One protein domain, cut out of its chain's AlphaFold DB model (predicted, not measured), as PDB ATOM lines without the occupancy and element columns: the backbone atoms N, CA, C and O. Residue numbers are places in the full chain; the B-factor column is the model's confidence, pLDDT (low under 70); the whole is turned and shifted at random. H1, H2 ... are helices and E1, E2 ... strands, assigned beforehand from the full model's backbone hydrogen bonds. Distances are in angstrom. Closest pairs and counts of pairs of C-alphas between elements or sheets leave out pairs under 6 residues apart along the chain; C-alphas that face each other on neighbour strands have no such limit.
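Overview. This is residues 5 to 98 of the 576 residues of an uncharacterized protein of Runella sp. HYN0085 (UniProt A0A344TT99). Look for a small wall of three strands, E1 E2 E3, at one end of the model, with H2 packed over one face of it and H3 beside H2, reaching the wall near E3 with residues 68 to 71. The longest helix, H4, stands at the opposite end, on the far side of H2 and H3 from the wall and packed on H3 with residues 80 to 83, while H1 is a short helix at the start with few contacts. The printed part has 94 residues, with four named helices and three named strands in the order H1 H2 E1 E2 E3 H3 H4; the class is mixed, helices and strands, and the sheet, in the order E1 E2 E3, is antiparallel. The whole is compact, with a radius of gyration of the C-alphas of 12.8 A, and rounded, spanning 32 by 28 by 21 A.

Along the chain. Find C-alpha 5 at (325.100, 201.754, 177.819), where H1 begins; it runs to residue 10. H2 follows at residues 13 to 19. E1, residues 33 to 38, begins at C-alpha 33 at (338.247, 184.495, 179.269) and is 16.8 A long; E2, residues 41 to 46, comes back over 16.6 A. E3 is residues 55 to 58, and H3 is residues 68 to 75. H4, residues 80 to 93, is 19.7 A long and ends at C-alpha 93 at (313.475, 185.459, 181.911).

Arrangement. Start at the sheet, a meander, each strand the antiparallel neighbour of the one before. In the hairpin E1 and E2, N 34 and O 45 are 2.8 A apart, within hydrogen-bond range; in the hairpin E2 and E3, N 44 and O 57 are 2.8 A apart, also within range. H2 is on the sheet at a height of 9.0 A, over E2 and along the strands, at 9 degrees on the local plane; the closest C-alphas of H2 and E2 are those of Glu 14 and Val 45, 7.8 A apart. H3 only grazes the sheet. H3 and H4 touch, closest at the C-alphas of Met 72 and Ile 83, 6.2 A, at a steep tilt of 63 degrees, opposite ways. H2 and H4 only just touch, with 3 pairs of C-alphas within 8 A, made by residue 90 of H4 alone; the closest C-alphas are those of Val 16 and Met 90, 7.2 A. H1 is close to H3 but not clearly touching, with the C-alphas of Lys 8 and Ile 68 closest at 6.7 A. In H1, H2, H3 and H4 every O i to N i+4 pair is within hydrogen-bond range.

Size, cuts and confidence. Look at Ser 27 and Arg 81 for the two C-alphas farthest apart, 36.2 A. The printed part has no cut. The link from H2 to E1 is long, and its residues 23 to 24 pair antiparallel with residues 36 to 37 of E1. The mean pLDDT of the printed part is 78.2; among the residues under 70 are 48 to 53 and 92 to 98.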
ATOM      1  N   GLU A   5     324.046 202.019 176.836       67.12
ATOM      2  CA  GLU A   5     325.100 201.754 177.819       67.12
ATOM      3  C   GLU A   5     324.519 201.161 179.103       67.12
ATOM      4  O   GLU A   5     325.109 200.258 179.695       67.12
ATOM      5  N   GLN A   6     323.313 201.575 179.490       68.94
ATOM      6  CA  GLN A   6     322.593 200.964 180.602       68.94
ATOM      7  C   GLN A   6     322.202 199.511 180.289       68.94
ATOM      8  O   GLN A   6     322.415 198.631 181.124       68.94
ATOM      9  N   ILE A   7     321.712 199.220 179.078       72.31
ATOM     10  CA  ILE A   7     321.394 197.846 178.649       72.31
ATOM     11  C   ILE A   7     322.650 196.966 178.673       72.31
ATOM     12  O   ILE A   7     322.589 195.849 179.179       72.31
ATOM     13  N   LYS A   8     323.797 197.472 178.200       72.62
ATOM     14  CA  LYS A   8     325.081 196.743 178.246       72.62
ATOM     15  C   LYS A   8     325.560 196.431 179.665       72.62
ATOM     16  O   LYS A   8     326.308 195.476 179.845       72.62
ATOM     17  N   ARG A   9     325.168 197.245 180.651       70.06
ATOM     18  CA  ARG A   9     325.490 197.035 182.070       70.06
ATOM     19  C   ARG A   9     324.536 196.057 182.751       70.06
ATOM     20  O   ARG A   9     324.959 195.341 183.650       70.06
ATOM     21  N   ILE A  10     323.260 196.059 182.362       70.62
ATOM     22  CA  ILE A  10     322.218 195.254 183.013       70.62
ATOM     23  C   ILE A  10     322.144 193.845 182.423       70.62
ATOM     24  O   ILE A  10     322.056 192.868 183.164       70.62
ATOM     25  N   LEU A  11     322.125 193.733 181.096       78.00
ATOM     26  CA  LEU A  11     322.012 192.452 180.418       78.00
ATOM     27  C   LEU A  11     323.407 191.847 180.287       78.00
ATOM     28  O   LEU A  11     324.293 192.446 179.691       78.00
ATOM     29  N   ASP A  12     323.612 190.654 180.835       82.31
ATOM     30  CA  ASP A  12     324.890 189.959 180.728       82.31
ATOM     31  C   ASP A  12     325.015 189.285 179.352       82.31
ATOM     32  O   ASP A  12     324.147 188.513 178.936       82.31
ATOM     33  N   LEU A  13     326.124 189.531 178.647       85.31
ATOM     34  CA  LEU A  13     326.427 188.895 177.364       85.31
ATOM     35  C   LEU A  13     326.351 187.365 177.435       85.31
ATOM     36  O   LEU A  13     325.922 186.731 176.477       85.31
ATOM     37  N   GLU A  14     326.709 186.754 178.561       85.12
ATOM     38  CA  GLU A  14     326.620 185.302 178.734       85.12
ATOM     39  C   GLU A  14     325.169 184.795 178.724       85.12
ATOM     40  O   GLU A  14     324.908 183.728 178.166       85.12
ATOM     41  N   VAL A  15     324.224 185.570 179.272       83.56
ATOM     42  CA  VAL A  15     322.780 185.269 179.218       83.56
ATOM     43  C   VAL A  15     322.292 185.337 177.776       83.56
ATOM     44  O   VAL A  15     321.587 184.438 177.312       83.56
ATOM     45  N   VAL A  16     322.742 186.349 177.032       85.88
ATOM     46  CA  VAL A  16     322.440 186.481 175.602       85.88
ATOM     47  C   VAL A  16     322.963 185.265 174.842       85.88
ATOM     48  O   VAL A  16     322.207 184.606 174.131       85.88
ATOM     49  N   LEU A  17     324.229 184.888 175.031       88.62
ATOM     50  CA  LEU A  17     324.811 183.716 174.373       88.62
ATOM     51  C   LEU A  17     324.027 182.428 174.672       88.62
ATOM     52  O   LEU A  17     323.755 181.649 173.754       88.62
ATOM     53  N   GLN A  18     323.615 182.217 175.924       85.38
ATOM     54  CA  GLN A  18     322.806 181.059 176.311       85.38
ATOM     55  C   GLN A  18     321.433 181.051 175.634       85.38
ATOM     56  O   GLN A  18     321.030 180.008 175.116       85.38
ATOM     57  N   HIS A  19     320.752 182.200 175.557       85.56
ATOM     58  CA  HIS A  19     319.475 182.323 174.849       85.56
ATOM     59  C   HIS A  19     319.602 181.926 173.372       85.56
ATOM     60  O   HIS A  19     318.745 181.237 172.822       85.56
ATOM     61  N   TYR A  20     320.719 182.276 172.732       87.56
ATOM     62  CA  TYR A  20     321.014 181.863 171.359       87.56
ATOM     63  C   TYR A  20     321.553 180.429 171.237       87.56
ATOM     64  O   TYR A  20     321.950 180.015 170.144       87.56
ATOM     65  N   GLY A  21     321.546 179.641 172.314       86.19
ATOM     66  CA  GLY A  21     321.910 178.226 172.319       86.19
ATOM     67  C   GLY A  21     323.411 177.947 172.404       86.19
ATOM     68  O   GLY A  21     323.832 176.826 172.114       86.19
ATOM     69  N   TYR A  22     324.233 178.932 172.780       88.75
ATOM     70  CA  TYR A  22     325.645 178.691 173.068       88.75
ATOM     71  C   TYR A  22     325.810 178.088 174.459       88.75
ATOM     72  O   TYR A  22     325.222 178.544 175.437       88.75
ATOM     73  N   ARG A  23     326.664 177.070 174.554       88.81
ATOM     74  CA  ARG A  23     326.959 176.376 175.809       88.81
ATOM     75  C   ARG A  23     328.346 176.746 176.309       88.81
ATOM     76  O   ARG A  23     329.298 176.779 175.529       88.81
ATOM     77  N   PHE A  24     328.450 176.991 177.608       87.31
ATOM     78  CA  PHE A  24     329.717 177.264 178.277       87.31
ATOM     79  C   PHE A  24     330.617 176.017 178.288       87.31
ATOM     80  O   PHE A  24     330.170 174.919 178.623       87.31
ATOM     81  N   VAL A  25     331.893 176.183 177.934       86.81
ATOM     82  CA  VAL A  25     332.887 175.103 177.861       86.81
ATOM     83  C   VAL A  25     333.944 175.308 178.944       86.81
ATOM     84  O   VAL A  25     334.972 175.957 178.733       86.81
ATOM     85  N   LYS A  26     333.709 174.711 180.119       80.94
ATOM     86  CA  LYS A  26     334.580 174.860 181.299       80.94
ATOM     87  C   LYS A  26     336.031 174.438 181.036       80.94
ATOM     88  O   LYS A  26     336.944 175.114 181.486       80.94
ATOM     89  N   SER A  27     336.251 173.371 180.266       76.44
ATOM     90  CA  SER A  27     337.585 172.794 180.021       76.44
ATOM     91  C   SER A  27     338.536 173.673 179.206       76.44
ATOM     92  O   SER A  27     339.734 173.416 179.202       76.44
ATOM     93  N   LYS A  28     338.023 174.689 178.500       75.50
ATOM     94  CA  LYS A  28     338.831 175.615 177.687       75.50
ATOM     95  C   LYS A  28     338.715 177.070 178.150       75.50
ATOM     96  O   LYS A  28     339.182 177.964 177.458       75.50
ATOM     97  N   SER A  29     338.067 177.301 179.290       78.25
ATOM     98  CA  SER A  29     337.865 178.633 179.860       78.25
ATOM     99  C   SER A  29     338.922 178.925 180.923       78.25
ATOM    100  O   SER A  29     339.304 178.034 181.676       78.25
ATOM    101  N   SER A  30     339.372 180.173 180.998       75.44
ATOM    102  CA  SER A  30     340.229 180.695 182.065       75.44
ATOM    103  C   SER A  30     339.436 181.653 182.960       75.44
ATOM    104  O   SER A  30     338.263 181.938 182.713       75.44
ATOM    105  N   THR A  31     340.081 182.173 184.003       66.12
ATOM    106  CA  THR A  31     339.509 183.187 184.904       66.12
ATOM    107  C   THR A  31     339.198 184.508 184.191       66.12
ATOM    108  O   THR A  31     338.281 185.211 184.595       66.12
ATOM    109  N   VAL A  32     339.929 184.817 183.115       73.50
ATOM    110  CA  VAL A  32     339.870 186.097 182.382       73.50
ATOM    111  C   VAL A  32     339.048 185.974 181.090       73.50
ATOM    112  O   VAL A  32     338.444 186.945 180.633       73.50
ATOM    113  N   SER A  33     338.976 184.770 180.512       81.19
ATOM    114  CA  SER A  33     338.247 184.495 179.269       81.19
ATOM    115  C   SER A  33     337.409 183.219 179.356       81.19
ATOM    116  O   SER A  33     337.945 182.124 179.547       81.19
ATOM    117  N   ARG A  34     336.100 183.329 179.136       85.94
ATOM    118  CA  ARG A  34     335.152 182.207 179.119       85.94
ATOM    119  C   ARG A  34     334.808 181.802 177.692       85.94
ATOM    120  O   ARG A  34     334.448 182.645 176.881       85.94
ATOM    121  N   ILE A  35     334.882 180.510 177.381       87.56
ATOM    122  CA  ILE A  35     334.598 179.998 176.037       87.56
ATOM    123  C   ILE A  35     333.177 179.446 175.945       87.56
ATOM    124  O   ILE A  35     332.757 178.612 176.749       87.56
ATOM    125  N   TYR A  36     332.472 179.862 174.897       89.62
ATOM    126  CA  TYR A  36     331.125 179.438 174.536       89.62
ATOM    127  C   TYR A  36     331.129 178.769 173.163       89.62
ATOM    128  O   TYR A  36     331.806 179.229 172.246       89.62
ATOM    129  N   ARG A  37     330.368 177.682 173.001       89.12
ATOM    130  CA  ARG A  37     330.303 176.918 171.743       89.12
ATOM    131  C   ARG A  37     328.865 176.677 171.295       89.12
ATOM    132  O   ARG A  37     328.014 176.324 172.109       89.12
ATOM    133  N   LYS A  38     328.631 176.790 169.986       88.31
ATOM    134  CA  LYS A  38     327.405 176.354 169.301       88.31
ATOM    135  C   LYS A  38     327.791 175.728 167.960       88.31
ATOM    136  O   LYS A  38     328.281 176.421 167.073       88.31
ATOM    137  N   GLY A  39     327.614 174.412 167.824       86.31
ATOM    138  CA  GLY A  39     328.133 173.670 166.667       86.31
ATOM    139  C   GLY A  39     329.650 173.843 166.536       86.31
ATOM    140  O   GLY A  39     330.378 173.655 167.510       86.31
ATOM    141  N   GLU A  40     330.128 174.249 165.364       82.25
ATOM    142  CA  GLU A  40     331.554 174.511 165.115       82.25
ATOM    143  C   GLU A  40     332.027 175.889 165.604       82.25
ATOM    144  O   GLU A  40     333.224 176.084 165.818       82.25
ATOM    145  N   GLN A  41     331.113 176.835 165.844       85.44
ATOM    146  CA  GLN A  41     331.450 178.201 166.250       85.44
ATOM    147  C   GLN A  41     331.869 178.276 167.722       85.44
ATOM    148  O   GLN A  41     331.217 177.693 168.597       85.44
ATOM    149  N   ARG A  42     332.944 179.024 167.999       88.25
ATOM    150  CA  ARG A  42     333.509 179.205 169.343       88.25
ATOM    151  C   ARG A  42     333.734 180.683 169.626       88.25
ATOM    152  O   ARG A  42     334.484 181.331 168.911       88.25
ATOM    153  N   LEU A  43     333.133 181.185 170.696       89.62
ATOM    154  CA  LEU A  43     333.274 182.567 171.141       89.62
ATOM    155  C   LEU A  43     334.069 182.603 172.443       89.62
ATOM    156  O   LEU A  43     333.801 181.817 173.349       89.62
ATOM    157  N   SER A  44     335.024 183.518 172.536       88.69
ATOM    158  CA  SER A  44     335.716 183.868 173.773       88.69
ATOM    159  C   SER A  44     335.095 185.138 174.341       88.69
ATOM    160  O   SER A  44     335.058 186.153 173.652       88.69
ATOM    161  N   VAL A  45     334.588 185.079 175.568       87.44
ATOM    162  CA  VAL A  45     334.016 186.210 176.307       87.44
ATOM    163  C   VAL A  45     335.025 186.670 177.347       87.44
ATOM    164  O   VAL A  45     335.432 185.881 178.198       87.44
ATOM    165  N   ILE A  46     335.427 187.935 177.288       82.81
ATOM    166  CA  ILE A  46     336.361 188.543 178.240       82.81
ATOM    167  C   ILE A  46     335.565 189.031 179.455       82.81
ATOM    168  O   ILE A  46     334.575 189.747 179.299       82.81
ATOM    169  N   VAL A  47     335.995 188.619 180.651       70.06
ATOM    170  CA  VAL A  47     335.302 188.866 181.934       70.06
ATOM    171  C   VAL A  47     336.087 189.836 182.835       70.06
ATOM    172  O   VAL A  47     335.638 190.159 183.928       70.06
ATOM    173  N   ASP A  48     337.257 190.307 182.393       59.28
ATOM    174  CA  ASP A  48     338.174 191.087 183.231       59.28
ATOM    175  C   ASP A  48     337.632 192.472 183.631       59.28
ATOM    176  O   ASP A  48     337.056 193.197 182.814       59.28
ATOM    177  N   GLY A  49     337.871 192.852 184.890       51.47
ATOM    178  CA  GLY A  49     337.240 193.969 185.612       51.47
ATOM    179  C   GLY A  49     337.628 195.385 185.164       51.47
ATOM    180  O   GLY A  49     337.275 196.350 185.837       51.47
ATOM    181  N   GLY A  50     338.346 195.525 184.046       51.03
ATOM    182  CA  GLY A  50     338.695 196.815 183.441       51.03
ATOM    183  C   GLY A  50     337.654 197.356 182.452       51.03
ATOM    184  O   GLY A  50     337.686 198.541 182.125       51.03
ATOM    185  N   PHE A  51     336.723 196.519 181.976       52.66
ATOM    186  CA  PHE A  51     335.680 196.921 181.027       52.66
ATOM    187  C   PHE A  51     334.308 196.983 181.708       52.66
ATOM    188  O   PHE A  51     333.872 196.024 182.335       52.66
ATOM    189  N   ALA A  52     333.589 198.100 181.540       57.69
ATOM    190  CA  ALA A  52     332.256 198.308 182.123       57.69
ATOM    191  C   ALA A  52     331.161 197.367 181.562       57.69
ATOM    192  O   ALA A  52     330.067 197.304 182.116       57.69
ATOM    193  N   ALA A  53     331.448 196.652 180.468       67.81
ATOM    194  CA  ALA A  53     330.587 195.651 179.845       67.81
ATOM    195  C   ALA A  53     331.440 194.503 179.276       67.81
ATOM    196  O   ALA A  53     332.586 194.719 178.874       67.81
ATOM    197  N   LYS A  54     330.887 193.285 179.220       82.56
ATOM    198  CA  LYS A  54     331.576 192.117 178.645       82.56
ATOM    199  C   LYS A  54     331.662 192.220 177.122       82.56
ATOM    200  O   LYS A  54     330.717 192.651 176.461       82.56
ATOM    201  N   PHE A  55     332.768 191.730 176.571       84.50
ATOM    202  CA  PHE A  55     333.010 191.664 175.130       84.50
ATOM    203  C   PHE A  55     333.243 190.221 174.694       84.50
ATOM    204  O   PHE A  55     333.859 189.444 175.424       84.50
ATOM    205  N   PHE A  56     332.791 189.868 173.492       89.50
ATOM    206  CA  PHE A  56     333.127 188.599 172.853       89.50
ATOM    207  C   PHE A  56     334.072 188.799 171.668       89.50
ATOM    208  O   PHE A  56     334.069 189.840 171.010       89.50
ATOM    209  N   ALA A  57     334.821 187.750 171.351       86.94
ATOM    210  CA  ALA A  57     335.516 187.568 170.090       86.94
ATOM    211  C   ALA A  57     335.276 186.147 169.572       86.94
ATOM    212  O   ALA A  57     335.433 185.175 170.313       86.94
ATOM    213  N   ASP A  58     334.888 186.014 168.309       86.56
ATOM    214  CA  ASP A  58     334.784 184.721 167.643       86.56
ATOM    215  C   ASP A  58     336.178 184.201 167.276       86.56
ATOM    216  O   ASP A  58     336.972 184.870 166.616       86.56
ATOM    217  N   LEU A  59     336.482 182.990 167.735       84.62
ATOM    218  CA  LEU A  59     337.768 182.331 167.523       84.62
ATOM    219  C   LEU A  59     337.905 181.752 166.112       84.62
ATOM    220  O   LEU A  59     339.012 181.418 165.698       84.62
ATOM    221  N   ASN A  60     336.794 181.604 165.390       82.81
ATOM    222  CA  ASN A  60     336.779 181.128 164.012       82.81
ATOM    223  C   ASN A  60     336.600 182.278 163.001       82.81
ATOM    224  O   ASN A  60     336.910 182.100 161.826       82.81
ATOM    225  N   ASP A  61     336.109 183.441 163.442       80.50
ATOM    226  CA  ASP A  61     335.937 184.651 162.630       80.50
ATOM    227  C   ASP A  61     336.502 185.875 163.379       80.50
ATOM    228  O   ASP A  61     335.771 186.554 164.104       80.50
ATOM    229  N   PRO A  62     337.796 186.204 163.203       76.62
ATOM    230  CA  PRO A  62     338.447 187.294 163.937       76.62
ATOM    231  C   PRO A  62     337.818 188.682 163.729       76.62
ATOM    232  O   PRO A  62     338.072 189.600 164.515       76.62
ATOM    233  N   GLN A  63     337.013 188.863 162.673       76.38
ATOM    234  CA  GLN A  63     336.290 190.110 162.409       76.38
ATOM    235  C   GLN A  63     334.987 190.214 163.213       76.38
ATOM    236  O   GLN A  63     334.416 191.303 163.332       76.38
ATOM    237  N   PHE A  64     334.510 189.110 163.794       85.56
ATOM    238  CA  PHE A  64     333.307 189.069 164.611       85.56
ATOM    239  C   PHE A  64     333.631 189.130 166.096       85.56
ATOM    240  O   PHE A  64     333.744 188.127 166.796       85.56
ATOM    241  N   LYS A  65     333.755 190.359 166.578       86.69
ATOM    242  CA  LYS A  65     333.986 190.687 167.980       86.69
ATOM    243  C   LYS A  65     333.220 191.948 168.352       86.69
ATOM    244  O   LYS A  65     332.972 192.790 167.486       86.69
ATOM    245  N   GLY A  66     332.844 192.084 169.615       86.56
ATOM    246  CA  GLY A  66     332.129 193.256 170.109       86.56
ATOM    247  C   GLY A  66     331.332 192.982 171.374       86.56
ATOM    248  O   GLY A  66     331.650 192.075 172.136       86.56
ATOM    249  N   ASP A  67     330.310 193.797 171.599       86.31
ATOM    250  CA  ASP A  67     329.411 193.717 172.748       86.31
ATOM    251  C   ASP A  67     328.106 192.972 172.402       86.31
ATOM    252  O   ASP A  67     327.953 192.379 171.330       86.31
ATOM    253  N   ILE A  68     327.136 193.021 173.314       87.12
ATOM    254  CA  ILE A  68     325.803 192.422 173.156       87.12
ATOM    255  C   ILE A  68     325.116 192.874 171.872       87.12
ATOM    256  O   ILE A  68     324.609 192.041 171.120       87.12
ATOM    257  N   PHE A  69     325.132 194.174 171.579       84.12
ATOM    258  CA  PHE A  69     324.486 194.698 170.381       84.12
ATOM    259  C   PHE A  69     325.204 194.232 169.127       84.12
ATOM    260  O   PHE A  69     324.544 193.876 168.156       84.12
ATOM    261  N   LYS A  70     326.538 194.143 169.146       83.19
ATOM    262  CA  LYS A  70     327.280 193.608 168.003       83.19
ATOM    263  C   LYS A  70     326.971 192.138 167.738       83.19
ATOM    264  O   LYS A  70     326.888 191.724 166.578       83.19
ATOM    265  N   PHE A  71     326.797 191.360 168.802       88.50
ATOM    266  CA  PHE A  71     326.398 189.963 168.713       88.50
ATOM    267  C   PHE A  71     324.983 189.828 168.134       88.50
ATOM    268  O   PHE A  71     324.785 189.154 167.121       88.50
ATOM    269  N   MET A  72     324.010 190.523 168.731       87.19
ATOM    270  CA  MET A  72     322.604 190.466 168.326       87.19
ATOM    271  C   MET A  72     322.362 191.096 166.947       87.19
ATOM    272  O   MET A  72     321.526 190.597 166.203       87.19
ATOM    273  N   GLU A  73     323.143 192.105 166.537       82.44
ATOM    274  CA  GLU A  73     323.139 192.653 165.170       82.44
ATOM    275  C   GLU A  73     323.445 191.552 164.144       82.44
ATOM    276  O   GLU A  73     322.829 191.514 163.083       82.44
ATOM    277  N   ARG A  74     324.356 190.615 164.442       83.06
ATOM    278  CA  ARG A  74     324.615 189.481 163.540       83.06
ATOM    279  C   ARG A  74     323.500 188.440 163.595       83.06
ATOM    280  O   ARG A  74     323.130 187.924 162.543       83.06
ATOM    281  N   MET A  75     322.991 188.132 164.786       84.88
ATOM    282  CA  MET A  75     322.004 187.062 164.974       84.88
ATOM    283  C   MET A  75     320.604 187.424 164.467       84.88
ATOM    284  O   MET A  75     319.931 186.568 163.909       84.88
ATOM    285  N   GLU A  76     320.197 188.686 164.596       84.50
ATOM    286  CA  GLU A  76     318.907 189.202 164.112       84.50
ATOM    287  C   GLU A  76     319.032 189.938 162.776       84.50
ATOM    288  O   GLU A  76     318.180 190.751 162.426       84.50
ATOM    289  N   HIS A  77     320.131 189.737 162.043       74.50
ATOM    290  CA  HIS A  77     320.367 190.388 160.748       74.50
ATOM    291  C   HIS A  77     320.227 191.928 160.792       74.50
ATOM    292  O   HIS A  77     319.825 192.572 159.824       74.50
ATOM    293  N   GLY A  78     320.570 192.525 161.936       68.62
ATOM    294  CA  GLY A  78     320.486 193.953 162.238       68.62
ATOM    295  C   GLY A  78     319.060 194.497 162.325       68.62
ATOM    296  O   GLY A  78     318.862 195.706 162.203       68.62
ATOM    297  N   ASN A  79     318.062 193.634 162.532       71.06
ATOM    298  CA  ASN A  79     316.690 194.028 162.811       71.06
ATOM    299  C   ASN A  79     316.564 194.506 164.266       71.06
ATOM    300  O   ASN A  79     316.280 193.730 165.175       71.06
ATOM    301  N   TYR A  80     316.769 195.806 164.492       73.50
ATOM    302  CA  TYR A  80     316.739 196.394 165.839       73.50
ATOM    303  C   TYR A  80     315.437 196.130 166.594       73.50
ATOM    304  O   TYR A  80     315.473 195.954 167.806       73.50
ATOM    305  N   ARG A  81     314.304 196.025 165.892       69.44
ATOM    306  CA  ARG A  81     313.030 195.679 166.528       69.44
ATOM    307  C   ARG A  81     313.095 194.294 167.172       69.44
ATOM    308  O   ARG A  81     312.774 194.162 168.347       69.44
ATOM    309  N   GLN A  82     313.550 193.289 166.427       78.44
ATOM    310  CA  GLN A  82     313.706 191.930 166.956       78.44
ATOM    311  C   GLN A  82     314.777 191.867 168.049       78.44
ATOM    312  O   GLN A  82     314.604 191.155 169.037       78.44
ATOM    313  N   ILE A  83     315.857 192.645 167.907       82.19
ATOM    314  CA  ILE A  83     316.912 192.747 168.925       82.19
ATOM    315  C   ILE A  83     316.319 193.221 170.256       82.19
ATOM    316  O   ILE A  83     316.533 192.567 171.272       82.19
ATOM    317  N   PHE A  84     315.546 194.310 170.261       81.50
ATOM    318  CA  PHE A  84     314.944 194.827 171.492       81.50
ATOM    319  C   PHE A  84     313.841 193.918 172.047       81.50
ATOM    320  O   PHE A  84     313.823 193.682 173.253       81.50
ATOM    321  N   GLU A  85     312.990 193.334 171.195       80.50
ATOM    322  CA  GLU A  85     311.990 192.338 171.617       80.50
ATOM    323  C   GLU A  85     312.662 191.142 172.330       80.50
ATOM    324  O   GLU A  85     312.180 190.675 173.365       80.50
ATOM    325  N   LYS A  86     313.822 190.684 171.841       82.12
ATOM    326  CA  LYS A  86     314.600 189.610 172.479       82.12
ATOM    327  C   LYS A  86     315.324 190.048 173.747       82.12
ATOM    328  O   LYS A  86     315.368 189.266 174.691       82.12
ATOM    329  N   ILE A  87     315.867 191.264 173.795       84.00
ATOM    330  CA  ILE A  87     316.462 191.827 175.020       84.00
ATOM    331  C   ILE A  87     315.420 191.849 176.139       84.00
ATOM    332  O   ILE A  87     315.696 191.369 177.234       84.00
ATOM    333  N   GLU A  88     314.208 192.332 175.857       77.94
ATOM    334  CA  GLU A  88     313.113 192.358 176.832       77.94
ATOM    335  C   GLU A  88     312.737 190.953 177.303       77.94
ATOM    336  O   GLU A  88     312.616 190.716 178.505       77.94
ATOM    337  N   LEU A  89     312.610 190.008 176.368       79.88
ATOM    338  CA  LEU A  89     312.330 188.612 176.689       79.88
ATOM    339  C   LEU A  89     313.413 188.011 177.597       79.88
ATOM    340  O   LEU A  89     313.090 187.345 178.577       79.88
ATOM    341  N   MET A  90     314.691 188.255 177.295       81.00
ATOM    342  CA  MET A  90     315.814 187.750 178.088       81.00
ATOM    343  C   MET A  90     315.846 188.378 179.479       81.00
ATOM    344  O   MET A  90     315.992 187.648 180.452       81.00
ATOM    345  N   MET A  91     315.653 189.695 179.585       72.88
ATOM    346  CA  MET A  91     315.619 190.401 180.871       72.88
ATOM    347  C   MET A  91     314.437 189.960 181.745       72.88
ATOM    348  O   MET A  91     314.579 189.853 182.962       72.88
ATOM    349  N   ALA A  92     313.287 189.655 181.133       69.94
ATOM    350  CA  ALA A  92     312.136 189.087 181.832       69.94
ATOM    351  C   ALA A  92     312.403 187.654 182.329       69.94
ATOM    352  O   ALA A  92     311.959 187.284 183.412       69.94
ATOM    353  N   GLN A  93     313.146 186.847 181.564       68.19
ATOM    354  CA  GLN A  93     313.475 185.459 181.911       68.19
ATOM    355  C   GLN A  93     314.625 185.333 182.922       68.19
ATOM    356  O   GLN A  93     314.649 184.382 183.698       68.19
ATOM    357  N   SER A  94     315.576 186.269 182.932       59.56
ATOM    358  CA  SER A  94     316.763 186.221 183.795       59.56
ATOM    359  C   SER A  94     316.542 186.807 185.195       59.56
ATOM    360  O   SER A  94     317.494 186.913 185.968       59.56
ATOM    361  N   GLY A  95     315.315 187.230 185.529       56.00
ATOM    362  CA  GLY A  95     314.982 187.858 186.816       56.00
ATOM    363  C   GLY A  95     315.707 189.188 187.067       56.00
ATOM    364  O   GLY A  95     315.689 189.705 188.179       56.00
ATOM    365  N   THR A  96     316.361 189.744 186.044       51.94
ATOM    366  CA  THR A  96     317.208 190.945 186.098       51.94
ATOM    367  C   THR A  96     316.429 192.139 185.548       51.94
ATOM    368  O   THR A  96     316.840 192.799 184.598       51.94
ATOM    369  N   LEU A  97     315.259 192.406 186.125       46.31
ATOM    370  CA  LEU A  97     314.589 193.692 185.961       46.31
ATOM    371  C   LEU A  97     315.173 194.633 187.024       46.31
ATOM    372  O   LEU A  97     314.907 194.427 188.206       46.31
ATOM    373  N   PRO A  98     315.973 195.653 186.665       41.59
ATOM    374  CA  PRO A  98     316.242 196.734 187.598       41.59
ATOM    375  C   PRO A  98     314.915 197.404 187.958       41.59
ATOM    376  O   PRO A  98     314.033 197.530 187.108       41.59
TER     377      PRO A  98